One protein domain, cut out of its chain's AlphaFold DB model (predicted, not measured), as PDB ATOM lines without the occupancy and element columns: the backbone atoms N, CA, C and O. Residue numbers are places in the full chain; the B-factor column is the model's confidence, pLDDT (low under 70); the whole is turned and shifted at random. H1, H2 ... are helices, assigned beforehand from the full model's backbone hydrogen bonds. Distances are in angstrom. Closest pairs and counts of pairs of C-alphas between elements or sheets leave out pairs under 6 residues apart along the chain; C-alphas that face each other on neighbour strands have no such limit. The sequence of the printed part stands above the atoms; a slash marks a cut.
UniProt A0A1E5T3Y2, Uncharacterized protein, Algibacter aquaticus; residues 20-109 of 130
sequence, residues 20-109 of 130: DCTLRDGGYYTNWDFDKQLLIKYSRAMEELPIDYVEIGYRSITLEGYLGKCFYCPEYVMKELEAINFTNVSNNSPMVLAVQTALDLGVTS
ATOM      1  N   ASP A  20     100.608 132.768 123.083       82.62
ATOM      2  CA  ASP A  20      99.641 131.945 123.802       82.62
ATOM      3  C   ASP A  20      99.685 132.274 125.300       82.62
ATOM      4  O   ASP A  20     100.756 132.240 125.908       82.62
ATOM      5  N   CYS A  21      98.537 132.595 125.900       86.19
ATOM      6  CA  CYS A  21      98.414 132.924 127.322       86.19
ATOM      7  C   CYS A  21      97.662 131.876 128.155       86.19
ATOM      8  O   CYS A  21      97.288 132.157 129.291       86.19
ATOM      9  N   THR A  22      97.471 130.657 127.642       85.75
ATOM     10  CA  THR A  22      96.644 129.603 128.256       85.75
ATOM     11  C   THR A  22      97.047 129.290 129.695       85.75
ATOM     12  O   THR A  22      96.184 129.152 130.556       85.75
ATOM     13  N   LEU A  23      98.348 129.175 129.991       86.06
ATOM     14  CA  LEU A  23      98.806 128.865 131.354       86.06
ATOM     15  C   LEU A  23      98.611 130.042 132.313       86.06
ATOM     16  O   LEU A  23      98.268 129.829 133.479       86.06
ATOM     17  N   ARG A  24      98.810 131.277 131.837       87.62
ATOM     18  CA  ARG A  24      98.582 132.470 132.654       87.62
ATOM     19  C   ARG A  24      97.098 132.671 132.935       87.62
ATOM     20  O   ARG A  24      96.747 132.862 134.095       87.62
ATOM     21  N   ASP A  25      96.260 132.627 131.904       82.06
ATOM     22  CA  ASP A  25      94.823 132.910 132.014       82.06
ATOM     23  C   ASP A  25      94.057 131.738 132.618       82.06
ATOM     24  O   ASP A  25      93.389 131.881 133.639       82.06
ATOM     25  N   GLY A  26      94.257 130.531 132.084       82.00
ATOM     26  CA  GLY A  26      93.640 129.312 132.607       82.00
ATOM     27  C   GLY A  26      94.070 128.981 134.038       82.00
ATOM     28  O   GLY A  26      93.399 128.208 134.723       82.00
ATOM     29  N   GLY A  27      95.153 129.603 134.519       85.31
ATOM     30  CA  GLY A  27      95.579 129.550 135.912       85.31
ATOM     31  C   GLY A  27      94.502 130.028 136.886       85.31
ATOM     32  O   GLY A  27      94.451 129.537 138.012       85.31
ATOM     33  N   TYR A  28      93.582 130.887 136.439       82.06
ATOM     34  CA  TYR A  28      92.414 131.307 137.211       82.06
ATOM     35  C   TYR A  28      91.609 130.113 137.758       82.06
ATOM     36  O   TYR A  28      91.251 130.085 138.934       82.06
ATOM     37  N   TYR A  29      91.393 129.079 136.939       83.62
ATOM     38  CA  TYR A  29      90.598 127.904 137.314       83.62
ATOM     39  C   TYR A  29      91.391 126.846 138.091       83.62
ATOM     40  O   TYR A  29      90.806 125.945 138.692       83.62
ATOM     41  N   THR A  30      92.723 126.926 138.073       83.81
ATOM     42  CA  THR A  30      93.622 125.919 138.663       83.81
ATOM     43  C   THR A  30      94.444 126.459 139.832       83.81
ATOM     44  O   THR A  30      95.344 125.772 140.310       83.81
ATOM     45  N   ASN A  31      94.163 127.682 140.297       89.06
ATOM     46  CA  ASN A  31      95.033 128.428 141.213       89.06
ATOM     47  C   ASN A  31      96.489 128.457 140.722       89.06
ATOM     48  O   ASN A  31      97.405 128.269 141.514       89.06
ATOM     49  N   TRP A  32      96.695 128.610 139.409       89.56
ATOM     50  CA  TRP A  32      97.995 128.590 138.729       89.56
ATOM     51  C   TRP A  32      98.872 127.376 139.080       89.56
ATOM     52  O   TRP A  32     100.102 127.437 138.971       89.56
ATOM     53  N   ASP A  33      98.258 126.270 139.507       91.94
ATOM     54  CA  ASP A  33      98.944 125.044 139.888       91.94
ATOM     55  C   ASP A  33      98.534 123.908 138.955       91.94
ATOM     56  O   ASP A  33      97.507 123.247 139.106       91.94
ATOM     57  N   PHE A  34      99.353 123.710 137.929       87.94
ATOM     58  CA  PHE A  34      99.129 122.696 136.912       87.94
ATOM     59  C   PHE A  34      99.945 121.443 137.210       87.94
ATOM     60  O   PHE A  34     101.107 121.513 137.623       87.94
ATOM     61  N   ASP A  35      99.359 120.281 136.916       90.75
ATOM     62  CA  ASP A  35     100.087 119.020 136.974       90.75
ATOM     63  C   ASP A  35     101.329 119.054 136.060       90.75
ATOM     64  O   ASP A  35     101.305 119.559 134.934       90.75
ATOM     65  N   LYS A  36     102.435 118.472 136.532       87.25
ATOM     66  CA  LYS A  36     103.713 118.491 135.807       87.25
ATOM     67  C   LYS A  36     103.621 117.813 134.437       87.25
ATOM     68  O   LYS A  36     104.247 118.283 133.488       87.25
ATOM     69  N   GLN A  37     102.868 116.718 134.311       87.00
ATOM     70  CA  GLN A  37     102.690 116.038 133.025       87.00
ATOM     71  C   GLN A  37     101.845 116.876 132.068       87.00
ATOM     72  O   GLN A  37     102.108 116.854 130.866       87.00
ATOM     73  N   LEU A  38     100.863 117.625 132.581       87.00
ATOM     74  CA  LEU A  38     100.101 118.579 131.777       87.00
ATOM     75  C   LEU A  38     101.015 119.677 131.223       87.00
ATOM     76  O   LEU A  38     101.006 119.891 130.016       87.00
ATOM     77  N   LEU A  39     101.851 120.293 132.065       88.06
ATOM     78  CA  LEU A  39     102.806 121.321 131.633       88.06
ATOM     79  C   LEU A  39     103.767 120.798 130.558       88.06
ATOM     80  O   LEU A  39     103.949 121.442 129.533       88.06
ATOM     81  N   ILE A  40     104.321 119.594 130.737       86.62
ATOM     82  CA  ILE A  40     105.211 118.976 129.740       86.62
ATOM     83  C   ILE A  40     104.480 118.729 128.414       86.62
ATOM     84  O   ILE A  40     105.036 118.989 127.347       86.62
ATOM     85  N   LYS A  41     103.249 118.203 128.457       84.62
ATOM     86  CA  LYS A  41     102.445 117.964 127.246       84.62
ATOM     87  C   LYS A  41     102.097 119.270 126.540       84.62
ATOM     88  O   LYS A  41     102.218 119.337 125.324       84.62
ATOM     89  N   TYR A  42     101.695 120.280 127.304       85.88
ATOM     90  CA  TYR A  42     101.376 121.604 126.798       85.88
ATOM     91  C   TYR A  42     102.593 122.243 126.121       85.88
ATOM     92  O   TYR A  42     102.504 122.615 124.959       85.88
ATOM     93  N   SER A  43     103.755 122.276 126.780       84.62
ATOM     94  CA  SER A  43     104.975 122.848 126.195       84.62
ATOM     95  C   SER A  43     105.423 122.120 124.929       84.62
ATOM     96  O   SER A  43     105.824 122.769 123.973       84.62
ATOM     97  N   ARG A  44     105.286 120.786 124.875       83.56
ATOM     98  CA  ARG A  44     105.513 120.016 123.637       83.56
ATOM     99  C   ARG A  44     104.560 120.411 122.520       83.56
ATOM    100  O   ARG A  44     105.003 120.581 121.396       83.56
ATOM    101  N   ALA A  45     103.277 120.568 122.831       80.81
ATOM    102  CA  ALA A  45     102.297 120.988 121.841       80.81
ATOM    103  C   ALA A  45     102.585 122.407 121.326       80.81
ATOM    104  O   ALA A  45     102.512 122.624 120.125       80.81
ATOM    105  N   MET A  46     102.942 123.350 122.204       78.69
ATOM    106  CA  MET A  46     103.239 124.733 121.814       78.69
ATOM    107  C   MET A  46     104.474 124.844 120.914       78.69
ATOM    108  O   MET A  46     104.438 125.606 119.958       78.69
ATOM    109  N   GLU A  47     105.522 124.054 121.166       80.56
ATOM    110  CA  GLU A  47     106.718 124.021 120.307       80.56
ATOM    111  C   GLU A  47     106.418 123.485 118.894       80.56
ATOM    112  O   GLU A  47     107.060 123.857 117.914       80.56
ATOM    113  N   GLU A  48     105.432 122.594 118.765       78.75
ATOM    114  CA  GLU A  48     105.004 122.068 117.465       78.75
ATOM    115  C   GLU A  48     104.135 123.057 116.671       78.75
ATOM    116  O   GLU A  48     103.877 122.836 115.484       78.75
ATOM    117  N   LEU A  49     103.677 124.141 117.301       72.56
ATOM    118  CA  LEU A  49     102.844 125.173 116.696       72.56
ATOM    119  C   LEU A  49     103.703 126.382 116.286       72.56
ATOM    120  O   LEU A  49     104.732 126.653 116.895       72.56
ATOM    121  N   PRO A  50     103.284 127.175 115.286       70.75
ATOM    122  CA  PRO A  50     103.921 128.438 114.924       70.75
ATOM    123  C   PRO A  50     103.560 129.538 115.939       70.75
ATOM    124  O   PRO A  50     103.043 130.588 115.566       70.75
ATOM    125  N   ILE A  51     103.773 129.266 117.226       71.50
ATOM    126  CA  ILE A  51     103.580 130.200 118.332       71.50
ATOM    127  C   ILE A  51     104.941 130.794 118.683       71.50
ATOM    128  O   ILE A  51     105.912 130.069 118.868       71.50
ATOM    129  N   ASP A  52     105.030 132.118 118.757       78.88
ATOM    130  CA  ASP A  52     106.295 132.804 119.029       78.88
ATOM    131  C   ASP A  52     106.578 132.951 120.525       78.88
ATOM    132  O   ASP A  52     107.738 133.015 120.935       78.88
ATOM    133  N   TYR A  53     105.525 133.046 121.337       80.38
ATOM    134  CA  TYR A  53     105.625 133.307 122.766       80.38
ATOM    135  C   TYR A  53     104.581 132.512 123.547       80.38
ATOM    136  O   TYR A  53     103.434 132.392 123.128       80.38
ATOM    137  N   VAL A  54     104.961 132.038 124.731       83.50
ATOM    138  CA  VAL A  54     104.052 131.411 125.698       83.50
ATOM    139  C   VAL A  54     104.126 132.192 127.008       83.50
ATOM    140  O   VAL A  54     105.193 132.309 127.611       83.50
ATOM    141  N   GLU A  55     102.996 132.715 127.471       84.75
ATOM    142  CA  GLU A  55     102.856 133.351 128.778       84.75
ATOM    143  C   GLU A  55     102.588 132.272 129.838       84.75
ATOM    144  O   GLU A  55     101.495 131.717 129.944       84.75
ATOM    145  N   ILE A  56     103.618 131.939 130.619       86.88
ATOM    146  CA  ILE A  56     103.567 130.836 131.596       86.88
ATOM    147  C   ILE A  56     102.739 131.207 132.837       86.88
ATOM    148  O   ILE A  56     102.089 130.344 133.425       86.88
ATOM    149  N   GLY A  57     102.782 132.473 133.256       85.75
ATOM    150  CA  GLY A  57     102.126 132.951 134.470       85.75
ATOM    151  C   GLY A  57     102.735 134.250 135.004       85.75
ATOM    152  O   GLY A  57     103.405 134.976 134.270       85.75
ATOM    153  N   TYR A  58     102.506 134.542 136.284       86.12
ATOM    154  CA  TYR A  58     102.949 135.779 136.930       86.12
ATOM    155  C   TYR A  58     104.345 135.659 137.549       86.12
ATOM    156  O   TYR A  58     104.870 134.571 137.777       86.12
ATOM    157  N   ARG A  59     104.948 136.812 137.859       85.12
ATOM    158  CA  ARG A  59     106.185 136.910 138.644       85.12
ATOM    159  C   ARG A  59     105.921 137.668 139.939       85.12
ATOM    160  O   ARG A  59     106.426 138.769 140.155       85.12
ATOM    161  N   SER A  60     105.059 137.082 140.757       83.88
ATOM    162  CA  SER A  60     104.542 137.702 141.972       83.88
ATOM    163  C   SER A  60     105.517 137.603 143.144       83.88
ATOM    164  O   SER A  60     106.284 136.647 143.271       83.88
ATOM    165  N   ILE A  61     105.459 138.591 144.040       85.25
ATOM    166  CA  ILE A  61     106.074 138.493 145.369       85.25
ATOM    167  C   ILE A  61     105.369 137.416 146.197       85.25
ATOM    168  O   ILE A  61     104.204 137.111 145.953       85.25
ATOM    169  N   THR A  62     106.055 136.865 147.198       83.06
ATOM    170  CA  THR A  62     105.452 135.904 148.128       83.06
ATOM    171  C   THR A  62     104.288 136.547 148.875       83.06
ATOM    172  O   THR A  62     104.468 137.563 149.546       83.06
ATOM    173  N   LEU A  63     103.111 135.935 148.773       86.31
ATOM    174  CA  LEU A  63     101.914 136.314 149.520       86.31
ATOM    175  C   LEU A  63     101.599 135.247 150.573       86.31
ATOM    176  O   LEU A  63     102.252 134.203 150.642       86.31
ATOM    177  N   GLU A  64     100.623 135.524 151.433       85.56
ATOM    178  CA  GLU A  64     100.171 134.553 152.425       85.56
ATOM    179  C   GLU A  64      99.488 133.364 151.729       85.56
ATOM    180  O   GLU A  64      98.537 133.531 150.966       85.56
ATOM    181  N   GLY A  65      99.993 132.156 151.987       83.75
ATOM    182  CA  GLY A  65      99.515 130.926 151.357       83.75
ATOM    183  C   GLY A  65     100.199 130.576 150.028       83.75
ATOM    184  O   GLY A  65     101.007 131.319 149.466       83.75
ATOM    185  N   TYR A  66      99.899 129.376 149.531       86.38
ATOM    186  CA  TYR A  66     100.391 128.907 148.237       86.38
ATOM    187  C   TYR A  66      99.373 129.235 147.142       86.38
ATOM    188  O   TYR A  66      98.243 128.761 147.190       86.38
ATOM    189  N   LEU A  67      99.798 130.037 146.165       86.06
ATOM    190  CA  LEU A  67      98.967 130.552 145.071       86.06
ATOM    191  C   LEU A  67      99.317 129.929 143.710       86.06
ATOM    192  O   LEU A  67      98.934 130.467 142.679       86.06
ATOM    193  N   GLY A  68     100.066 128.820 143.715       87.44
ATOM    194  CA  GLY A  68     100.400 128.053 142.515       87.44
ATOM    195  C   GLY A  68     101.790 128.294 141.945       87.44
ATOM    196  O   GLY A  68     102.401 129.357 142.082       87.44
ATOM    197  N   LYS A  69     102.304 127.269 141.262       87.25
ATOM    198  CA  LYS A  69     103.653 127.266 140.690       87.25
ATOM    199  C   LYS A  69     103.803 128.309 139.580       87.25
ATOM    200  O   LYS A  69     104.816 129.010 139.543       87.25
ATOM    201  N   CYS A  70     102.800 128.446 138.712       84.38
ATOM    202  CA  CYS A  70     102.797 129.435 137.632       84.38
ATOM    203  C   CYS A  70     102.504 130.863 138.124       84.38
ATOM    204  O   CYS A  70     102.857 131.811 137.434       84.38
ATOM    205  N   PHE A  71     101.937 131.055 139.320       88.12
ATOM    206  CA  PHE A  71     101.736 132.392 139.900       88.12
ATOM    207  C   PHE A  71     103.051 133.027 140.371       88.12
ATOM    208  O   PHE A  71     103.254 134.235 140.262       88.12
ATOM    209  N   TYR A  72     103.961 132.207 140.896       88.44
ATOM    210  CA  TYR A  72     105.283 132.665 141.322       88.44
ATOM    211  C   TYR A  72     106.339 132.570 140.211       88.44
ATOM    212  O   TYR A  72     107.371 133.236 140.301       88.44
ATOM    213  N   CYS A  73     106.108 131.711 139.210       85.94
ATOM    214  CA  CYS A  73     107.007 131.399 138.093       85.94
ATOM    215  C   CYS A  73     108.507 131.404 138.478       85.94
ATOM    216  O   CYS A  73     109.301 132.202 137.962       85.94
ATOM    217  N   PRO A  74     108.929 130.548 139.433       86.25
ATOM    218  CA  PRO A  74     110.317 130.528 139.869       86.25
ATOM    219  C   PRO A  74     111.254 130.048 138.753       86.25
ATOM    220  O   PRO A  74     110.871 129.285 137.871       86.25
ATOM    221  N   GLU A  75     112.522 130.457 138.815       85.75
ATOM    222  CA  GLU A  75     113.487 130.262 137.722       85.75
ATOM    223  C   GLU A  75     113.649 128.802 137.279       85.75
ATOM    224  O   GLU A  75     113.782 128.517 136.090       85.75
ATOM    225  N   TYR A  76     113.593 127.863 138.223       84.06
ATOM    226  CA  TYR A  76     113.711 126.443 137.904       84.06
ATOM    227  C   TYR A  76     112.553 125.935 137.031       84.06
ATOM    228  O   TYR A  76     112.753 124.997 136.273       84.06
ATOM    229  N   VAL A  77     111.367 126.548 137.098       82.19
ATOM    230  CA  VAL A  77     110.206 126.170 136.274       82.19
ATOM    231  C   VAL A  77     110.450 126.536 134.825       82.19
ATOM    232  O   VAL A  77     110.248 125.705 133.952       82.19
ATOM    233  N   MET A  78     110.953 127.747 134.579       81.00
ATOM    234  CA  MET A  78     111.321 128.185 133.232       81.00
ATOM    235  C   MET A  78     112.397 127.264 132.651       81.00
ATOM    236  O   MET A  78     112.228 126.734 131.559       81.00
ATOM    237  N   LYS A  79     113.440 126.962 133.435       82.38
ATOM    238  CA  LYS A  79     114.504 126.032 133.032       82.38
ATOM    239  C   LYS A  79     113.998 124.611 132.764       82.38
ATOM    240  O   LYS A  79     114.491 123.957 131.853       82.38
ATOM    241  N   GLU A  80     113.034 124.114 133.546       80.88
ATOM    242  CA  GLU A  80     112.408 122.804 133.312       80.88
ATOM    243  C   GLU A  80     111.666 122.758 131.970       80.88
ATOM    244  O   GLU A  80     111.713 121.730 131.299       80.88
ATOM    245  N   LEU A  81     110.992 123.849 131.591       75.38
ATOM    246  CA  LEU A  81     110.257 123.941 130.327       75.38
ATOM    247  C   LEU A  81     111.196 124.150 129.129       75.38
ATOM    248  O   LEU A  81     110.987 123.528 128.093       75.38
ATOM    249  N   GLU A  82     112.265 124.936 129.290       73.25
ATOM    250  CA  GLU A  82     113.310 125.138 128.271       73.25
ATOM    251  C   GLU A  82     114.128 123.868 127.982       73.25
ATOM    252  O   GLU A  82     114.576 123.654 126.861       73.25
ATOM    253  N   ALA A  83     114.351 123.011 128.985       72.50
ATOM    254  CA  ALA A  83     115.189 121.814 128.855       72.50
ATOM    255  C   ALA A  83     114.514 120.644 128.113       72.50
ATOM    256  O   ALA A  83     115.111 119.571 127.960       72.50
ATOM    257  N   ILE A  84     113.263 120.804 127.683       72.69
ATOM    258  CA  ILE A  84     112.556 119.779 126.922       72.69
ATOM    259  C   ILE A  84     113.136 119.779 125.498       72.69
ATOM    260  O   ILE A  84     113.107 120.782 124.803       72.69
ATOM    261  N   ASN A  85     113.723 118.657 125.075       50.56
ATOM    262  CA  ASN A  85     114.342 118.518 123.754       50.56
ATOM    263  C   ASN A  85     113.307 117.956 122.764       50.56
ATOM    264  O   ASN A  85     112.712 116.908 123.045       50.56
ATOM    265  N   PHE A  86     113.076 118.629 121.635       56.88
ATOM    266  CA  PHE A  86     111.939 118.348 120.748       56.88
ATOM    267  C   PHE A  86     112.357 117.758 119.392       56.88
ATOM    268  O   PHE A  86     113.411 118.071 118.841       56.88
ATOM    269  N   THR A  87     111.514 116.874 118.855       43.75
ATOM    270  CA  THR A  87     111.626 116.311 117.501       43.75
ATOM    271  C   THR A  87     110.770 117.104 116.516       43.75
ATOM    272  O   THR A  87     109.687 117.552 116.872       43.75
ATOM    273  N   ASN A  88     111.249 117.235 115.276       45.88
ATOM    274  CA  ASN A  88     110.675 118.081 114.225       45.88
ATOM    275  C   ASN A  88     109.150 117.935 114.004       45.88
ATOM    276  O   ASN A  88     108.681 116.855 113.654       45.88
ATOM    277  N   VAL A  89     108.475 119.088 114.124       51.22
ATOM    278  CA  VAL A  89     107.254 119.632 113.478       51.22
ATOM    279  C   VAL A  89     106.109 118.674 113.117       51.22
ATOM    280  O   VAL A  89     106.240 117.814 112.244       51.22
ATOM    281  N   SER A  90     104.913 118.960 113.653       48.53
ATOM    282  CA  SER A  90     103.637 118.469 113.124       48.53
ATOM    283  C   SER A  90     102.919 119.558 112.300       48.53
ATOM    284  O   SER A  90     102.569 120.629 112.778       48.53
ATOM    285  N   ASN A  91     102.678 119.288 111.013       49.81
ATOM    286  CA  ASN A  91     102.086 120.236 110.049       49.81
ATOM    287  C   ASN A  91     100.548 120.394 110.154       49.81
ATOM    288  O   ASN A  91      99.922 120.884 109.216       49.81
ATOM    289  N   ASN A  92      99.905 119.934 111.234       52.81
ATOM    290  CA  ASN A  92      98.476 119.576 111.188       52.81
ATOM    291  C   ASN A  92      97.568 120.286 112.203       52.81
ATOM    292  O   ASN A  92      96.431 119.852 112.383       52.81
ATOM    293  N   SER A  93      97.999 121.363 112.862       61.28
ATOM    294  CA  SER A  93      97.069 122.112 113.716       61.28
ATOM    295  C   SER A  93      96.017 122.846 112.866       61.28
ATOM    296  O   SER A  93      96.381 123.653 112.006       61.28
ATOM    297  N   PRO A  94      94.708 122.615 113.088       62.09
ATOM    298  CA  PRO A  94      93.643 123.297 112.350       62.09
ATOM    299  C   PRO A  94      93.704 124.825 112.465       62.09
ATOM    300  O   PRO A  94      93.359 125.524 111.516       62.09
ATOM    301  N   MET A  95      94.192 125.345 113.594       69.31
ATOM    302  CA  MET A  95      94.435 126.775 113.798       69.31
ATOM    303  C   MET A  95      95.523 127.287 112.851       69.31
ATOM    304  O   MET A  95      95.361 128.334 112.238       69.31
ATOM    305  N   VAL A  96      96.601 126.523 112.675       64.81
ATOM    306  CA  VAL A  96      97.717 126.879 111.788       64.81
ATOM    307  C   VAL A  96      97.267 126.903 110.340       64.81
ATOM    308  O   VAL A  96      97.562 127.855 109.624       64.81
ATOM    309  N   LEU A  97      96.485 125.906 109.924       65.44
ATOM    310  CA  LEU A  97      95.879 125.883 108.594       65.44
ATOM    311  C   LEU A  97      94.902 127.049 108.393       65.44
ATOM    312  O   LEU A  97      94.916 127.663 107.329       65.44
ATOM    313  N   ALA A  98      94.086 127.389 109.394       71.69
ATOM    314  CA  ALA A  98      93.148 128.511 109.321       71.69
ATOM    315  C   ALA A  98      93.865 129.868 109.238       71.69
ATOM    316  O   ALA A  98      93.502 130.703 108.412       71.69
ATOM    317  N   VAL A  99      94.914 130.065 110.041       72.06
ATOM    318  CA  VAL A  99      95.759 131.266 110.005       72.06
ATOM    319  C   VAL A  99      96.490 131.356 108.668       72.06
ATOM    320  O   VAL A  99      96.404 132.387 108.008       72.06
ATOM    321  N   GLN A 100      97.122 130.271 108.207       68.62
ATOM    322  CA  GLN A 100      97.797 130.237 106.907       68.62
ATOM    323  C   GLN A 100      96.826 130.533 105.757       68.62
ATOM    324  O   GLN A 100      97.135 131.335 104.882       68.62
ATOM    325  N   THR A 101      95.616 129.970 105.797       75.50
ATOM    326  CA  THR A 101      94.571 130.243 104.799       75.50
ATOM    327  C   THR A 101      94.142 131.710 104.820       75.50
ATOM    328  O   THR A 101      93.967 132.312 103.765       75.50
ATOM    329  N   ALA A 102      93.984 132.318 106.000       76.38
ATOM    330  CA  ALA A 102      93.639 133.735 106.114       76.38
ATOM    331  C   ALA A 102      94.725 134.637 105.498       76.38
ATOM    332  O   ALA A 102      94.405 135.584 104.777       76.38
ATOM    333  N   LEU A 103      96.002 134.309 105.712       72.44
ATOM    334  CA  LEU A 103      97.122 135.014 105.081       72.44
ATOM    335  C   LEU A 103      97.123 134.835 103.558       72.44
ATOM    336  O   LEU A 103      97.282 135.817 102.833       72.44
ATOM    337  N   ASP A 104      96.893 133.614 103.067       76.25
ATOM    338  CA  ASP A 104      96.832 133.305 101.631       76.25
ATOM    339  C   ASP A 104      95.669 134.037 100.932       76.25
ATOM    340  O   ASP A 104      95.772 134.414  99.763       76.25
ATOM    341  N   LEU A 105      94.578 134.299 101.662       79.88
ATOM    342  CA  LEU A 105      93.447 135.122 101.220       79.88
ATOM    343  C   LEU A 105      93.735 136.635 101.254       79.88
ATOM    344  O   LEU A 105      92.889 137.425 100.836       79.88
ATOM    345  N   GLY A 106      94.917 137.053 101.716       80.81
ATOM    346  CA  GLY A 106      95.327 138.456 101.775       80.81
ATOM    347  C   GLY A 106      94.697 139.237 102.928       80.81
ATOM    348  O   GLY A 106      94.577 140.459 102.844       80.81
ATOM    349  N   VAL A 107      94.271 138.553 103.994       78.69
ATOM    350  CA  VAL A 107      93.762 139.208 105.201       78.69
ATOM    351  C   VAL A 107      94.890 139.999 105.862       78.69
ATOM    352  O   VAL A 107      95.948 139.465 106.178       78.69
ATOM    353  N   THR A 108      94.651 141.288 106.097       74.12
ATOM    354  CA  THR A 108      95.618 142.212 106.713       74.12
ATOM    355  C   THR A 108      95.528 142.257 108.237       74.12
ATOM    356  O   THR A 108      96.391 142.832 108.894       74.12
ATOM    357  N   SER A 109      94.466 141.689 108.808       64.25
ATOM    358  CA  SER A 109      94.204 141.712 110.244       64.25
ATOM    359  C   SER A 109      93.481 140.433 110.648       64.25
ATOM    360  O   SER A 109      92.358 140.194 110.209       64.25
TER     361      SER A 109
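What this domain is: This is residues 20 to 109 of the 130 residues of an uncharacterized protein of Algibacter aquaticus (UniProt A0A1E5T3Y2). Four short helices, H1 to H4, form a loose group with few contacts, H1 on H3 and H2 near H4; the long link of residues 48 to 68 runs along the group and loops out past it at one end, near Glu 64, while H5 is set off at the opposite end, where residues 100 to 106 stick out. The 90 printed residues hold five named helices, H1 to H5 in chain order, and no named strand: all helix, with 44 residues in them, under half. The whole is loose, with a radius of gyration of the C-alphas of 15.7 A, and elongated, spanning 52 by 30 by 19 A.

How they stand to each other: H1, residues 22 to 30, touches H3, residues 69 to 72; closest are the C-alphas of Arg 24 and Cys 70, 7.2 A. H2, residues 36 to 47, is close to but not clearly touching H4, residues 75 to 82, at a steep tilt of 53 degrees, the same way; closest are the C-alphas of Ser 43 and Leu 81, 6.8 A. H5, residues 94 to 104, touches no helix. Every O i to N i+4 pair is within hydrogen-bond range in H2, H4 and H5; in H1, 2 of 5 are, and 3 of 6 O i to N i+3 pairs; H3 is too short.

Where its parts are: H1 begins at C-alpha 22 (96.644, 129.603, 128.256); H2 is 16.7 A long; H5, 15.0 A long, ends at C-alpha 104 (96.832, 133.305, 101.631).

The domain as a whole: The C-alphas farthest apart, Glu 64 and Leu 105, are 51.6 A apart. The printed part has no cut. Links H2 to H3 and H4 to H5 are long. pLDDT is under 70 at residues 85 to 97, 100 and 109.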